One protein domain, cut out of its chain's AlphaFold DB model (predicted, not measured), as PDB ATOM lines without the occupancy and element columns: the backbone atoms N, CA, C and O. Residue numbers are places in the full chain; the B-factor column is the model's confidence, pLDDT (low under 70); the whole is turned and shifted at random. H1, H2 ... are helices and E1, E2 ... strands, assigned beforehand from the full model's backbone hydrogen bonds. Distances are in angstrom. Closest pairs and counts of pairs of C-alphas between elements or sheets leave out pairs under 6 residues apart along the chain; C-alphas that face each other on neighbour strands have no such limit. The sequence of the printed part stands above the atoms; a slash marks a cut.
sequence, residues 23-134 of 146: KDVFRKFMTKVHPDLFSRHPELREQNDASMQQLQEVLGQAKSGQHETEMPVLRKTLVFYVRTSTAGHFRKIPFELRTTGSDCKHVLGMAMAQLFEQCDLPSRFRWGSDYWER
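What this domain is: This is residues 23 to 134 of the 146 residues of the protein "Hypothetical protein" of Cafeteria roenbergensis (UniProt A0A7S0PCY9). A long two-stranded hairpin, E1 and E2, packs on the longest helix, H3, along E1, while H4 packs on E2. H1 packs on E1 with its last residues, H2 turns the chain into H3, and after H4 a stretch with no named element, residues 119 to 134, folds back. The printed part has 112 residues with four named helices and two named strands, in the order H1 H2 H3 E1 E2 H4, in the mixed class. It is compact, with a radius of gyration of the C-alphas of 14.4 A, and elongated, spanning 44 by 24 by 18 A.

How they stand to each other: E1, residues 74 to 83, and E2, residues 90 to 99, form an antiparallel hairpin at 162 degrees, with N 78 and O 95 at 2.7 A and N 93 and O 80 at 2.7 A, within hydrogen-bond range. H3, residues 42 to 63, comes closest to E1 at the C-alphas of Ser 51 and Leu 78, 5.4 A. H4, residues 104 to 118, comes closest to E2 at the C-alphas of Leu 97 and Ala 111, 6.0 A. H3 and H4 are near each other. H1, residues 23 to 33, comes closest to E1 at the C-alphas of Val 33 and Val 82, 5.1 A. H1 and H3 are close but not clearly touching, the closest C-alphas being Val 33 and Asn 48, 6.8 A, at a shallow tilt of 16 degrees, opposite ways. H2, residues 35 to 38, touches H3, whose residues 44 to 49 alone take part; the closest C-alphas are Pro 35 and Arg 45, 4.6 A. E1 and H4 are apart. Every O i to N i+4 pair is within hydrogen-bond range in H1, H3 and H4; H2 is too short for one.

Where its parts are: E1 is 28.3 A long and E2 28.2 A, H3 30.5 A, H4 21.1 A, H1 15.0 A and H2 5.4 A. H1 begins at C-alpha 23 (10.810, 53.320, 6.690), and H4 ends at C-alpha 118 (21.650, 42.100, 14.430).

The domain as a whole: The C-alphas farthest apart are His 67 and Ala 87, 45.0 A. The printed part has no cut, and no link is long. The pLDDT is under 70 at residues 64 to 72, 100 to 103, 130, and 133 to 134.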
ATOM      1  N   LYS A  23      11.878  54.074   7.354       84.94
ATOM      2  CA  LYS A  23      10.810  53.320   6.690       84.94
ATOM      3  C   LYS A  23      11.348  52.273   5.710       84.94
ATOM      4  O   LYS A  23      10.812  51.168   5.663       84.94
ATOM      5  N   ASP A  24      12.402  52.586   4.961       87.06
ATOM      6  CA  ASP A  24      13.007  51.655   4.003       87.06
ATOM      7  C   ASP A  24      13.761  50.528   4.708       87.06
ATOM      8  O   ASP A  24      13.598  49.355   4.359       87.06
ATOM      9  N   VAL A  25      14.548  50.857   5.737       88.00
ATOM     10  CA  VAL A  25      15.263  49.855   6.544       88.00
ATOM     11  C   VAL A  25      14.275  48.970   7.302       88.00
ATOM     12  O   VAL A  25      14.392  47.745   7.287       88.00
ATOM     13  N   PHE A  26      13.241  49.572   7.881       87.06
ATOM     14  CA  PHE A  26      12.188  48.879   8.606       87.06
ATOM     15  C   PHE A  26      11.378  47.956   7.693       87.06
ATOM     16  O   PHE A  26      11.101  46.818   8.060       87.06
ATOM     17  N   ARG A  27      11.074  48.373   6.457       87.44
ATOM     18  CA  ARG A  27      10.426  47.501   5.468       87.44
ATOM     19  C   ARG A  27      11.295  46.287   5.134       87.44
ATOM     20  O   ARG A  27      10.778  45.175   5.072       87.44
ATOM     21  N   LYS A  28      12.613  46.465   4.978       87.56
ATOM     22  CA  LYS A  28      13.550  45.340   4.795       87.56
ATOM     23  C   LYS A  28      13.577  44.425   6.020       87.56
ATOM     24  O   LYS A  28      13.558  43.207   5.862       87.56
ATOM     25  N   PHE A  29      13.560  44.989   7.225       87.75
ATOM     26  CA  PHE A  29      13.439  44.214   8.457       87.75
ATOM     27  C   PHE A  29      12.157  43.375   8.467       87.75
ATOM     28  O   PHE A  29      12.244  42.159   8.630       87.75
ATOM     29  N   MET A  30      10.997  43.972   8.165       86.62
ATOM     30  CA  MET A  30       9.726  43.246   8.073       86.62
ATOM     31  C   MET A  30       9.828  42.051   7.129       86.62
ATOM     32  O   MET A  30       9.425  40.960   7.504       86.62
ATOM     33  N   THR A  31      10.435  42.205   5.948       86.31
ATOM     34  CA  THR A  31      10.578  41.082   5.002       86.31
ATOM     35  C   THR A  31      11.425  39.918   5.523       86.31
ATOM     36  O   THR A  31      11.356  38.837   4.948       86.31
ATOM     37  N   LYS A  32      12.205  40.105   6.597       84.44
ATOM     38  CA  LYS A  32      12.990  39.046   7.249       84.44
ATOM     39  C   LYS A  32      12.291  38.423   8.463       84.44
ATOM     40  O   LYS A  32      12.514  37.242   8.728       84.44
ATOM     41  N   VAL A  33      11.480  39.194   9.196       86.50
ATOM     42  CA  VAL A  33      10.799  38.743  10.431       86.50
ATOM     43  C   VAL A  33       9.306  38.464  10.261       86.50
ATOM     44  O   VAL A  33       8.661  38.029  11.212       86.50
ATOM     45  N   HIS A  34       8.731  38.715   9.081       84.50
ATOM     46  CA  HIS A  34       7.288  38.618   8.876       84.50
ATOM     47  C   HIS A  34       6.754  37.224   9.265       84.50
ATOM     48  O   HIS A  34       7.323  36.225   8.814       84.50
ATOM     49  N   PRO A  35       5.656  37.130  10.044       85.06
ATOM     50  CA  PRO A  35       5.114  35.856  10.533       85.06
ATOM     51  C   PRO A  35       4.796  34.858   9.410       85.06
ATOM     52  O   PRO A  35       4.935  33.651   9.592       85.06
ATOM     53  N   ASP A  36       4.441  35.352   8.222       85.50
ATOM     54  CA  ASP A  36       4.148  34.528   7.039       85.50
ATOM     55  C   ASP A  36       5.332  33.636   6.607       85.50
ATOM     56  O   ASP A  36       5.143  32.500   6.164       85.50
ATOM     57  N   LEU A  37       6.573  34.077   6.859       82.44
ATOM     58  CA  LEU A  37       7.783  33.293   6.578       82.44
ATOM     59  C   LEU A  37       7.912  32.052   7.474       82.44
ATOM     60  O   LEU A  37       8.647  31.119   7.140       82.44
ATOM     61  N   PHE A  38       7.197  32.038   8.598       85.19
ATOM     62  CA  PHE A  38       7.223  31.000   9.625       85.19
ATOM     63  C   PHE A  38       5.966  30.127   9.579       85.19
ATOM     64  O   PHE A  38       5.643  29.463  10.555       85.19
ATOM     65  N   SER A  39       5.275  30.056   8.437       81.62
ATOM     66  CA  SER A  39       4.070  29.228   8.267       81.62
ATOM     67  C   SER A  39       4.249  27.755   8.678       81.62
ATOM     68  O   SER A  39       3.290  27.110   9.085       81.62
ATOM     69  N   ARG A  40       5.479  27.219   8.609       84.62
ATOM     70  CA  ARG A  40       5.825  25.848   9.039       84.62
ATOM     71  C   ARG A  40       6.177  25.716  10.532       84.62
ATOM     72  O   ARG A  40       6.349  24.599  11.002       84.62
ATOM     73  N   HIS A  41       6.294  26.829  11.258       86.94
ATOM     74  CA  HIS A  41       6.684  26.906  12.669       86.94
ATOM     75  C   HIS A  41       5.725  27.845  13.425       86.94
ATOM     76  O   HIS A  41       6.035  29.027  13.598       86.94
ATOM     77  N   PRO A  42       4.550  27.349  13.859       87.12
ATOM     78  CA  PRO A  42       3.504  28.181  14.457       87.12
ATOM     79  C   PRO A  42       3.959  28.899  15.737       87.12
ATOM     80  O   PRO A  42       3.585  30.045  15.943       87.12
ATOM     81  N   GLU A  43       4.835  28.283  16.534       89.38
ATOM     82  CA  GLU A  43       5.422  28.893  17.738       89.38
ATOM     83  C   GLU A  43       6.256  30.151  17.421       89.38
ATOM     84  O   GLU A  43       6.113  31.190  18.064       89.38
ATOM     85  N   LEU A  44       7.092  30.090  16.376       88.56
ATOM     86  CA  LEU A  44       7.946  31.207  15.958       88.56
ATOM     87  C   LEU A  44       7.110  32.296  15.295       88.56
ATOM     88  O   LEU A  44       7.377  33.484  15.468       88.56
ATOM     89  N   ARG A  45       6.084  31.877  14.546       89.88
ATOM     90  CA  ARG A  45       5.105  32.766  13.933       89.88
ATOM     91  C   ARG A  45       4.372  33.583  14.991       89.88
ATOM     92  O   ARG A  45       4.322  34.797  14.850       89.88
ATOM     93  N   GLU A  46       3.829  32.936  16.021       90.44
ATOM     94  CA  GLU A  46       3.087  33.602  17.097       90.44
ATOM     95  C   GLU A  46       3.983  34.567  17.879       90.44
ATOM     96  O   GLU A  46       3.613  35.720  18.093       90.44
ATOM     97  N   GLN A  47       5.211  34.154  18.208       90.38
ATOM     98  CA  GLN A  47       6.161  35.023  18.903       90.38
ATOM     99  C   GLN A  47       6.572  36.241  18.060       90.38
ATOM    100  O   GLN A  47       6.676  37.353  18.593       90.38
ATOM    101  N   ASN A  48       6.798  36.060  16.753       89.81
ATOM    102  CA  ASN A  48       7.081  37.170  15.847       89.81
ATOM    103  C   ASN A  48       5.873  38.082  15.673       89.81
ATOM    104  O   ASN A  48       6.055  39.293  15.659       89.81
ATOM    105  N   ASP A  49       4.666  37.531  15.561       90.94
ATOM    106  CA  ASP A  49       3.436  38.309  15.440       90.94
ATOM    107  C   ASP A  49       3.213  39.178  16.684       90.94
ATOM    108  O   ASP A  49       3.133  40.401  16.571       90.94
ATOM    109  N   ALA A  50       3.273  38.582  17.879       90.31
ATOM    110  CA  ALA A  50       3.175  39.302  19.145       90.31
ATOM    111  C   ALA A  50       4.254  40.393  19.270       90.31
ATOM    112  O   ALA A  50       3.960  41.539  19.617       90.31
ATOM    113  N   SER A  51       5.506  40.070  18.931       89.69
ATOM    114  CA  SER A  51       6.612  41.034  18.983       89.69
ATOM    115  C   SER A  51       6.446  42.161  17.960       89.69
ATOM    116  O   SER A  51       6.721  43.319  18.264       89.69
ATOM    117  N   MET A  52       5.950  41.854  16.762       88.38
ATOM    118  CA  MET A  52       5.666  42.836  15.718       88.38
ATOM    119  C   MET A  52       4.523  43.769  16.112       88.38
ATOM    120  O   MET A  52       4.656  44.975  15.918       88.38
ATOM    121  N   GLN A  53       3.439  43.247  16.689       89.12
ATOM    122  CA  GLN A  53       2.333  44.067  17.185       89.12
ATOM    123  C   GLN A  53       2.815  45.040  18.265       89.12
ATOM    124  O   GLN A  53       2.545  46.236  18.183       89.12
ATOM    125  N   GLN A  54       3.605  44.559  19.230       88.00
ATOM    126  CA  GLN A  54       4.181  45.409  20.277       88.00
ATOM    127  C   GLN A  54       5.128  46.474  19.705       88.00
ATOM    128  O   GLN A  54       5.099  47.627  20.131       88.00
ATOM    129  N   LEU A  55       5.950  46.120  18.715       87.00
ATOM    130  CA  LEU A  55       6.833  47.070  18.041       87.00
ATOM    131  C   LEU A  55       6.045  48.145  17.282       87.00
ATOM    132  O   LEU A  55       6.391  49.323  17.345       87.00
ATOM    133  N   GLN A  56       4.990  47.746  16.568       86.75
ATOM    134  CA  GLN A  56       4.113  48.665  15.846       86.75
ATOM    135  C   GLN A  56       3.343  49.581  16.794       86.75
ATOM    136  O   GLN A  56       3.206  50.758  16.487       86.75
ATOM    137  N   GLU A  57       2.899  49.082  17.948       85.38
ATOM    138  CA  GLU A  57       2.265  49.894  18.990       85.38
ATOM    139  C   GLU A  57       3.217  50.991  19.478       85.38
ATOM    140  O   GLU A  57       2.860  52.169  19.463       85.38
ATOM    141  N   VAL A  58       4.460  50.633  19.816       82.50
ATOM    142  CA  VAL A  58       5.498  51.598  20.212       82.50
ATOM    143  C   VAL A  58       5.763  52.614  19.099       82.50
ATOM    144  O   VAL A  58       5.821  53.815  19.358       82.50
ATOM    145  N   LEU A  59       5.928  52.158  17.855       82.38
ATOM    146  CA  LEU A  59       6.159  53.047  16.715       82.38
ATOM    147  C   LEU A  59       4.950  53.947  16.434       82.38
ATOM    148  O   LEU A  59       5.132  55.087  16.021       82.38
ATOM    149  N   GLY A  60       3.735  53.459  16.669       81.12
ATOM    150  CA  GLY A  60       2.500  54.229  16.578       81.12
ATOM    151  C   GLY A  60       2.422  55.309  17.653       81.12
ATOM    152  O   GLY A  60       2.093  56.446  17.338       81.12
ATOM    153  N   GLN A  61       2.800  54.994  18.896       77.81
ATOM    154  CA  GLN A  61       2.909  55.978  19.980       77.81
ATOM    155  C   GLN A  61       3.968  57.043  19.671       77.81
ATOM    156  O   GLN A  61       3.726  58.228  19.875       77.81
ATOM    157  N   ALA A  62       5.111  56.630  19.115       74.25
ATOM    158  CA  ALA A  62       6.164  57.534  18.663       74.25
ATOM    159  C   ALA A  62       5.710  58.446  17.507       74.25
ATOM    160  O   ALA A  62       6.010  59.636  17.513       74.25
ATOM    161  N   LYS A  63       4.972  57.898  16.532       72.88
ATOM    162  CA  LYS A  63       4.416  58.620  15.376       72.88
ATOM    163  C   LYS A  63       3.324  59.615  15.774       72.88
ATOM    164  O   LYS A  63       3.297  60.736  15.282       72.88
ATOM    165  N   SER A  64       2.423  59.213  16.668       61.34
ATOM    166  CA  SER A  64       1.336  60.059  17.181       61.34
ATOM    167  C   SER A  64       1.817  61.138  18.157       61.34
ATOM    168  O   SER A  64       0.982  61.824  18.742       61.34
ATOM    169  N   GLY A  65       3.134  61.284  18.350       52.84
ATOM    170  CA  GLY A  65       3.778  62.231  19.252       52.84
ATOM    171  C   GLY A  65       3.472  63.688  18.913       52.84
ATOM    172  O   GLY A  65       4.322  64.407  18.402       52.84
ATOM    173  N   GLN A  66       2.275  64.145  19.277       48.53
ATOM    174  CA  GLN A  66       1.957  65.561  19.408       48.53
ATOM    175  C   GLN A  66       2.831  66.227  20.481       48.53
ATOM    176  O   GLN A  66       2.996  67.439  20.438       48.53
ATOM    177  N   HIS A  67       3.426  65.470  21.408       49.81
ATOM    178  CA  HIS A  67       4.302  65.989  22.453       49.81
ATOM    179  C   HIS A  67       5.608  65.174  22.493       49.81
ATOM    180  O   HIS A  67       5.614  63.996  22.848       49.81
ATOM    181  N   GLU A  68       6.732  65.810  22.144       51.66
ATOM    182  CA  GLU A  68       8.102  65.252  22.144       51.66
ATOM    183  C   GLU A  68       8.581  64.711  23.513       51.66
ATOM    184  O   GLU A  68       9.667  64.136  23.611       51.66
ATOM    185  N   THR A  69       7.780  64.873  24.567       52.03
ATOM    186  CA  THR A  69       8.158  64.724  25.979       52.03
ATOM    187  C   THR A  69       7.333  63.708  26.775       52.03
ATOM    188  O   THR A  69       7.647  63.486  27.942       52.03
ATOM    189  N   GLU A  70       6.297  63.088  26.197       53.94
ATOM    190  CA  GLU A  70       5.289  62.337  26.976       53.94
ATOM    191  C   GLU A  70       5.068  60.893  26.508       53.94
ATOM    192  O   GLU A  70       3.963  60.359  26.600       53.94
ATOM    193  N   MET A  71       6.108  60.205  26.024       58.88
ATOM    194  CA  MET A  71       5.967  58.752  25.881       58.88
ATOM    195  C   MET A  71       5.915  58.106  27.278       58.88
ATOM    196  O   MET A  71       6.725  58.453  28.133       58.88
ATOM    197  N   PRO A  72       5.008  57.158  27.561       63.91
ATOM    198  CA  PRO A  72       5.001  56.490  28.856       63.91
ATOM    199  C   PRO A  72       6.305  55.711  29.068       63.91
ATOM    200  O   PRO A  72       6.906  55.194  28.120       63.91
ATOM    201  N   VAL A  73       6.751  55.629  30.326       71.25
ATOM    202  CA  VAL A  73       7.891  54.794  30.723       71.25
ATOM    203  C   VAL A  73       7.514  53.338  30.472       71.25
ATOM    204  O   VAL A  73       6.726  52.763  31.223       71.25
ATOM    205  N   LEU A  74       8.059  52.733  29.418       75.94
ATOM    206  CA  LEU A  74       7.796  51.337  29.088       75.94
ATOM    207  C   LEU A  74       9.098  50.563  28.953       75.94
ATOM    208  O   LEU A  74      10.059  51.007  28.329       75.94
ATOM    209  N   ARG A  75       9.117  49.367  29.536       80.94
ATOM    210  CA  ARG A  75      10.160  48.374  29.305       80.94
ATOM    211  C   ARG A  75       9.529  47.195  28.587       80.94
ATOM    212  O   ARG A  75       8.672  46.515  29.147       80.94
ATOM    213  N   LYS A  76       9.937  46.973  27.346       82.19
ATOM    214  CA  LYS A  76       9.482  45.866  26.511       82.19
ATOM    215  C   LYS A  76      10.694  45.070  26.072       82.19
ATOM    216  O   LYS A  76      11.612  45.609  25.462       82.19
ATOM    217  N   THR A  77      10.674  43.783  26.373       85.94
ATOM    218  CA  THR A  77      11.659  42.833  25.869       85.94
ATOM    219  C   THR A  77      10.946  41.973  24.842       85.94
ATOM    220  O   THR A  77      10.091  41.161  25.183       85.94
ATOM    221  N   LEU A  78      11.241  42.223  23.574       87.81
ATOM    222  CA  LEU A  78      10.692  41.516  22.430       87.81
ATOM    223  C   LEU A  78      11.736  40.543  21.892       87.81
ATOM    224  O   LEU A  78      12.942  40.689  22.103       87.81
ATOM    225  N   VAL A  79      11.260  39.530  21.184       88.94
ATOM    226  CA  VAL A  79      12.118  38.520  20.580       88.94
ATOM    227  C   VAL A  79      11.673  38.343  19.147       88.94
ATOM    228  O   VAL A  79      10.552  37.912  18.897       88.94
ATOM    229  N   PHE A  80      12.576  38.624  18.217       89.44
ATOM    230  CA  PHE A  80      12.344  38.382  16.805       89.44
ATOM    231  C   PHE A  80      13.124  37.160  16.352       89.44
ATOM    232  O   PHE A  80      14.299  37.002  16.662       89.44
ATOM    233  N   TYR A  81      12.490  36.304  15.576       89.50
ATOM    234  CA  TYR A  81      13.146  35.246  14.835       89.50
ATOM    235  C   TYR A  81      13.331  35.713  13.400       89.50
ATOM    236  O   TYR A  81      12.391  36.179  12.758       89.50
ATOM    237  N   VAL A  82      14.547  35.574  12.886       87.88
ATOM    238  CA  VAL A  82      14.866  35.777  11.471       87.88
ATOM    239  C   VAL A  82      15.321  34.461  10.871       87.88
ATOM    240  O   VAL A  82      16.084  33.697  11.469       87.88
ATOM    241  N   ARG A  83      14.855  34.195   9.653       81.69
ATOM    242  CA  ARG A  83      15.321  33.051   8.882       81.69
ATOM    243  C   ARG A  83      16.749  33.310   8.407       81.69
ATOM    244  O   ARG A  83      17.034  34.346   7.811       81.69
ATOM    245  N   THR A  84      17.640  32.363   8.674       78.06
ATOM    246  CA  THR A  84      19.017  32.421   8.174       78.06
ATOM    247  C   THR A  84      19.097  31.856   6.753       78.06
ATOM    248  O   THR A  84      18.141  31.253   6.256       78.06
ATOM    249  N   SER A  85      20.243  32.024   6.085       75.00
ATOM    250  CA  SER A  85      20.495  31.397   4.777       75.00
ATOM    251  C   SER A  85      20.382  29.867   4.823       75.00
ATOM    252  O   SER A  85      20.142  29.234   3.796       75.00
ATOM    253  N   THR A  86      20.498  29.268   6.011       76.12
ATOM    254  CA  THR A  86      20.348  27.831   6.228       76.12
ATOM    255  C   THR A  86      18.883  27.484   6.501       76.12
ATOM    256  O   THR A  86      18.282  27.947   7.472       76.12
ATOM    257  N   ALA A  87      18.295  26.638   5.651       70.75
ATOM    258  CA  ALA A  87      16.925  26.162   5.826       70.75
ATOM    259  C   ALA A  87      16.761  25.432   7.173       70.75
ATOM    260  O   ALA A  87      17.576  24.584   7.527       70.75
ATOM    261  N   GLY A  88      15.716  25.781   7.930       73.19
ATOM    262  CA  GLY A  88      15.440  25.209   9.254       73.19
ATOM    263  C   GLY A  88      16.222  25.839  10.414       73.19
ATOM    264  O   GLY A  88      15.893  25.562  11.563       73.19
ATOM    265  N   HIS A  89      17.195  26.718  10.148       79.88
ATOM    266  CA  HIS A  89      17.872  27.487  11.193       79.88
ATOM    267  C   HIS A  89      17.324  28.909  11.278       79.88
ATOM    268  O   HIS A  89      17.372  29.695  10.320       79.88
ATOM    269  N   PHE A  90      16.861  29.252  12.474       84.75
ATOM    270  CA  PHE A  90      16.355  30.571  12.815       84.75
ATOM    271  C   PHE A  90      17.300  31.225  13.810       84.75
ATOM    272  O   PHE A  90      17.718  30.605  14.787       84.75
ATOM    273  N   ARG A  91      17.641  32.487  13.563       86.88
ATOM    274  CA  ARG A  91      18.419  33.287  14.501       86.88
ATOM    275  C   ARG A  91      17.436  34.068  15.373       86.88
ATOM    276  O   ARG A  91      16.550  34.747  14.857       86.88
ATOM    277  N   LYS A  92      17.592  33.930  16.688       89.50
ATOM    278  CA  LYS A  92      16.834  34.668  17.701       89.50
ATOM    279  C   LYS A  92      17.515  36.012  17.945       89.50
ATOM    280  O   LYS A  92      18.687  36.043  18.299       89.50
ATOM    281  N   ILE A  93      16.769  37.092  17.775       88.75
ATOM    282  CA  ILE A  93      17.203  38.474  17.937       88.75
ATOM    283  C   ILE A  93      16.471  39.051  19.148       88.75
ATOM    284  O   ILE A  93      15.280  39.367  19.054       88.75
ATOM    285  N   PRO A  94      17.138  39.137  20.309       87.44
ATOM    286  CA  PRO A  94      16.576  39.833  21.450       87.44
ATOM    287  C   PRO A  94      16.533  41.334  21.155       87.44
ATOM    288  O   PRO A  94      17.515  41.925  20.702       87.44
ATOM    289  N   PHE A  95      15.390  41.946  21.434       86.88
ATOM    290  CA  PHE A  95      15.167  43.377  21.324       86.88
ATOM    291  C   PHE A  95      14.680  43.896  22.670       86.88
ATOM    292  O   PHE A  95      13.577  43.571  23.098       86.88
ATOM    293  N   GLU A  96      15.487  44.700  23.351       84.81
ATOM    294  CA  GLU A  96      15.044  45.386  24.559       84.81
ATOM    295  C   GLU A  96      14.836  46.865  24.253       84.81
ATOM    296  O   GLU A  96      15.740  47.561  23.797       84.81
ATOM    297  N   LEU A  97      13.629  47.345  24.528       82.94
ATOM    298  CA  LEU A  97      13.292  48.751  24.483       82.94
ATOM    299  C   LEU A  97      12.907  49.209  25.879       82.94
ATOM    300  O   LEU A  97      11.965  48.691  26.481       82.94
ATOM    301  N   ARG A  98      13.613  50.219  26.376       80.81
ATOM    302  CA  ARG A  98      13.326  50.839  27.664       80.81
ATOM    303  C   ARG A  98      13.189  52.340  27.491       80.81
ATOM    304  O   ARG A  98      14.191  53.043  27.518       80.81
ATOM    305  N   THR A  99      11.968  52.832  27.341       73.50
ATOM    306  CA  THR A  99      11.715  54.272  27.290       73.50
ATOM    307  C   THR A  99      11.512  54.803  28.703       73.50
ATOM    308  O   THR A  99      10.885  54.166  29.547       73.50
ATOM    309  N   THR A 100      12.088  55.966  28.982       68.56
ATOM    310  CA  THR A 100      12.041  56.640  30.291       68.56
ATOM    311  C   THR A 100      11.164  57.891  30.268       68.56
ATOM    312  O   THR A 100      11.219  58.703  31.180       68.56
ATOM    313  N   GLY A 101      10.353  58.048  29.220       63.25
ATOM    314  CA  GLY A 101       9.494  59.203  28.950       63.25
ATOM    315  C   GLY A 101      10.210  60.470  28.496       63.25
ATOM    316  O   GLY A 101       9.719  61.154  27.608       63.25
ATOM    317  N   SER A 102      11.432  60.701  28.967       61.94
ATOM    318  CA  SER A 102      12.352  61.699  28.412       61.94
ATOM    319  C   SER A 102      13.281  61.060  27.367       61.94
ATOM    320  O   SER A 102      13.660  59.895  27.507       61.94
ATOM    321  N   ASP A 103      13.617  61.797  26.301       69.88
ATOM    322  CA  ASP A 103      14.555  61.386  25.235       69.88
ATOM    323  C   ASP A 103      14.191  60.105  24.467       69.88
ATOM    324  O   ASP A 103      15.053  59.389  23.944       69.88
ATOM    325  N   CYS A 104      12.890  59.840  24.314       74.19
ATOM    326  CA  CYS A 104      12.404  58.663  23.595       74.19
ATOM    327  C   CYS A 104      12.998  58.535  22.178       74.19
ATOM    328  O   CYS A 104      13.389  57.442  21.775       74.19
ATOM    329  N   LYS A 105      13.166  59.651  21.454       75.94
ATOM    330  CA  LYS A 105      13.784  59.672  20.115       75.94
ATOM    331  C   LYS A 105      15.163  59.002  20.080       75.94
ATOM    332  O   LYS A 105      15.489  58.293  19.127       75.94
ATOM    333  N   HIS A 106      15.971  59.219  21.119       77.19
ATOM    334  CA  HIS A 106      17.329  58.699  21.193       77.19
ATOM    335  C   HIS A 106      17.305  57.218  21.567       77.19
ATOM    336  O   HIS A 106      17.899  56.400  20.867       77.19
ATOM    337  N   VAL A 107      16.547  56.865  22.610       80.25
ATOM    338  CA  VAL A 107      16.368  55.482  23.078       80.25
ATOM    339  C   VAL A 107      15.818  54.586  21.971       80.25
ATOM    340  O   VAL A 107      16.355  53.509  21.715       80.25
ATOM    341  N   LEU A 108      14.754  55.029  21.300       82.31
ATOM    342  CA  LEU A 108      14.111  54.267  20.241       82.31
ATOM    343  C   LEU A 108      15.057  54.096  19.056       82.31
ATOM    344  O   LEU A 108      15.188  52.994  18.536       82.31
ATOM    345  N   GLY A 109      15.775  55.154  18.675       83.06
ATOM    346  CA  GLY A 109      16.787  55.064  17.631       83.06
ATOM    347  C   GLY A 109      17.894  54.064  17.971       83.06
ATOM    348  O   GLY A 109      18.232  53.235  17.129       83.06
ATOM    349  N   MET A 110      18.389  54.074  19.218       82.12
ATOM    350  CA  MET A 110      19.408  53.127  19.686       82.12
ATOM    351  C   MET A 110      18.924  51.687  19.613       82.12
ATOM    352  O   MET A 110      19.621  50.829  19.071       82.12
ATOM    353  N   ALA A 111      17.717  51.432  20.110       85.06
ATOM    354  CA  ALA A 111      17.132  50.103  20.079       85.06
ATOM    355  C   ALA A 111      16.934  49.617  18.630       85.06
ATOM    356  O   ALA A 111      17.326  48.498  18.297       85.06
ATOM    357  N   MET A 112      16.376  50.454  17.745       87.19
ATOM    358  CA  MET A 112      16.143  50.092  16.336       87.19
ATOM    359  C   MET A 112      17.438  49.807  15.592       87.19
ATOM    360  O   MET A 112      17.514  48.884  14.790       87.19
ATOM    361  N   ALA A 113      18.474  50.581  15.858       85.38
ATOM    362  CA  ALA A 113      19.743  50.374  15.207       85.38
ATOM    363  C   ALA A 113      20.444  49.090  15.626       85.38
ATOM    364  O   ALA A 113      20.966  48.390  14.761       85.38
ATOM    365  N   GLN A 114      20.417  48.757  16.920       85.12
ATOM    366  CA  GLN A 114      20.897  47.462  17.399       85.12
ATOM    367  C   GLN A 114      20.091  46.319  16.773       85.12
ATOM    368  O   GLN A 114      20.658  45.307  16.367       85.12
ATOM    369  N   LEU A 115      18.772  46.491  16.640       86.25
ATOM    370  CA  LEU A 115      17.907  45.519  15.976       86.25
ATOM    371  C   LEU A 115      18.299  45.313  14.507       86.25
ATOM    372  O   LEU A 115      18.396  44.176  14.042       86.25
ATOM    373  N   PHE A 116      18.530  46.405  13.777       87.31
ATOM    374  CA  PHE A 116      18.940  46.361  12.378       87.31
ATOM    375  C   PHE A 116      20.323  45.740  12.213       87.31
ATOM    376  O   PHE A 116      20.478  44.854  11.376       87.31
ATOM    377  N   GLU A 117      21.288  46.112  13.051       85.69
ATOM    378  CA  GLU A 117      22.636  45.539  13.040       85.69
ATOM    379  C   GLU A 117      22.603  44.018  13.215       85.69
ATOM    380  O   GLU A 117      23.167  43.278  12.409       85.69
ATOM    381  N   GLN A 118      21.833  43.532  14.192       83.69
ATOM    382  CA  GLN A 118      21.650  42.100  14.430       83.69
ATOM    383  C   GLN A 118      20.972  41.353  13.264       83.69
ATOM    384  O   GLN A 118      21.135  40.135  13.108       83.69
ATOM    385  N   CYS A 119      20.215  42.077  12.439       82.94
ATOM    386  CA  CYS A 119      19.543  41.561  11.249       82.94
ATOM    387  C   CYS A 119      20.344  41.771   9.958       82.94
ATOM    388  O   CYS A 119      19.769  41.609   8.873       82.94
ATOM    389  N   ASP A 120      21.628  42.134  10.043       82.44
ATOM    390  CA  ASP A 120      22.481  42.448   8.892       82.44
ATOM    391  C   ASP A 120      21.858  43.562   8.016       82.44
ATOM    392  O   ASP A 120      21.790  43.476   6.786       82.44
ATOM    393  N   LEU A 121      21.295  44.582   8.670       84.31
ATOM    394  CA  LEU A 121      20.709  45.780   8.070       84.31
ATOM    395  C   LEU A 121      21.488  47.024   8.523       84.31
ATOM    396  O   LEU A 121      22.132  47.003   9.571       84.31
ATOM    397  N   PRO A 122      21.439  48.123   7.751       81.50
ATOM    398  CA  PRO A 122      22.120  49.353   8.133       81.50
ATOM    399  C   PRO A 122      21.567  49.880   9.464       81.50
ATOM    400  O   PRO A 122      20.398  50.247   9.563       81.50
ATOM    401  N   SER A 123      22.433  49.938  10.477       79.38
ATOM    402  CA  SER A 123      22.120  50.510  11.791       79.38
ATOM    403  C   SER A 123      21.977  52.033  11.740       79.38
ATOM    404  O   SER A 123      21.299  52.622  12.573       79.38
ATOM    405  N   ARG A 124      22.555  52.682  10.722       77.75
ATOM    406  CA  ARG A 124      22.395  54.114  10.439       77.75
ATOM    407  C   ARG A 124      21.186  54.355   9.545       77.75
ATOM    408  O   ARG A 124      21.097  53.794   8.454       77.75
ATOM    409  N   PHE A 125      20.289  55.221   9.996       82.25
ATOM    410  CA  PHE A 125      19.102  55.611   9.246       82.25
ATOM    411  C   PHE A 125      18.643  57.018   9.631       82.25
ATOM    412  O   PHE A 125      18.997  57.560  10.683       82.25
ATOM    413  N   ARG A 126      17.827  57.615   8.764       80.25
ATOM    414  CA  ARG A 126      17.176  58.907   9.010       80.25
ATOM    415  C   ARG A 126      15.708  58.703   9.344       80.25
ATOM    416  O   ARG A 126      15.012  57.970   8.642       80.25
ATOM    417  N   TRP A 127      15.228  59.346  10.404       79.62
ATOM    418  CA  TRP A 127      13.793  59.392  10.677       79.62
ATOM    419  C   TRP A 127      13.077  60.126   9.534       79.62
ATOM    420  O   TRP A 127      13.564  61.143   9.038       79.62
ATOM    421  N   GLY A 128      11.949  59.580   9.078       72.88
ATOM    422  CA  GLY A 128      11.111  60.238   8.072       72.88
ATOM    423  C   GLY A 128      10.231  61.328   8.689       72.88
ATOM    424  O   GLY A 128      10.113  61.405   9.910       72.88
ATOM    425  N   SER A 129       9.548  62.103   7.843       70.31
ATOM    426  CA  SER A 129       8.591  63.160   8.233       70.31
ATOM    427  C   SER A 129       7.434  62.687   9.122       70.31
ATOM    428  O   SER A 129       6.729  63.487   9.715       70.31
ATOM    429  N   ASP A 130       7.236  61.374   9.193       69.06
ATOM    430  CA  ASP A 130       6.220  60.692   9.992       69.06
ATOM    431  C   ASP A 130       6.632  60.521  11.472       69.06
ATOM    432  O   ASP A 130       5.824  60.106  12.290       69.06
ATOM    433  N   TYR A 131       7.896  60.800  11.807       72.94
ATOM    434  CA  TYR A 131       8.466  60.698  13.155       72.94
ATOM    435  C   TYR A 131       9.154  62.030  13.514       72.94
ATOM    436  O   TYR A 131       8.524  63.081  13.495       72.94
ATOM    437  N   TRP A 132      10.464  62.018  13.783       70.81
ATOM    438  CA  TRP A 132      11.265  63.212  14.067       70.81
ATOM    439  C   TRP A 132      12.100  63.608  12.848       70.81
ATOM    440  O   TRP A 132      13.253  63.190  12.702       70.81
ATOM    441  N   GLU A 133      11.511  64.403  11.952       59.47
ATOM    442  CA  GLU A 133      12.181  64.884  10.740       59.47
ATOM    443  C   GLU A 133      13.552  65.525  11.065       59.47
ATOM    444  O   GLU A 133      13.729  66.173  12.097       59.47
ATOM    445  N   ARG A 134      14.554  65.320  10.193       52.66
ATOM    446  CA  ARG A 134      15.951  65.815  10.309       52.66
ATOM    447  C   ARG A 134      16.820  65.225  11.424       52.66
ATOM    448  O   ARG A 134      17.985  65.607  11.532       52.66
TER     449      ARG A 134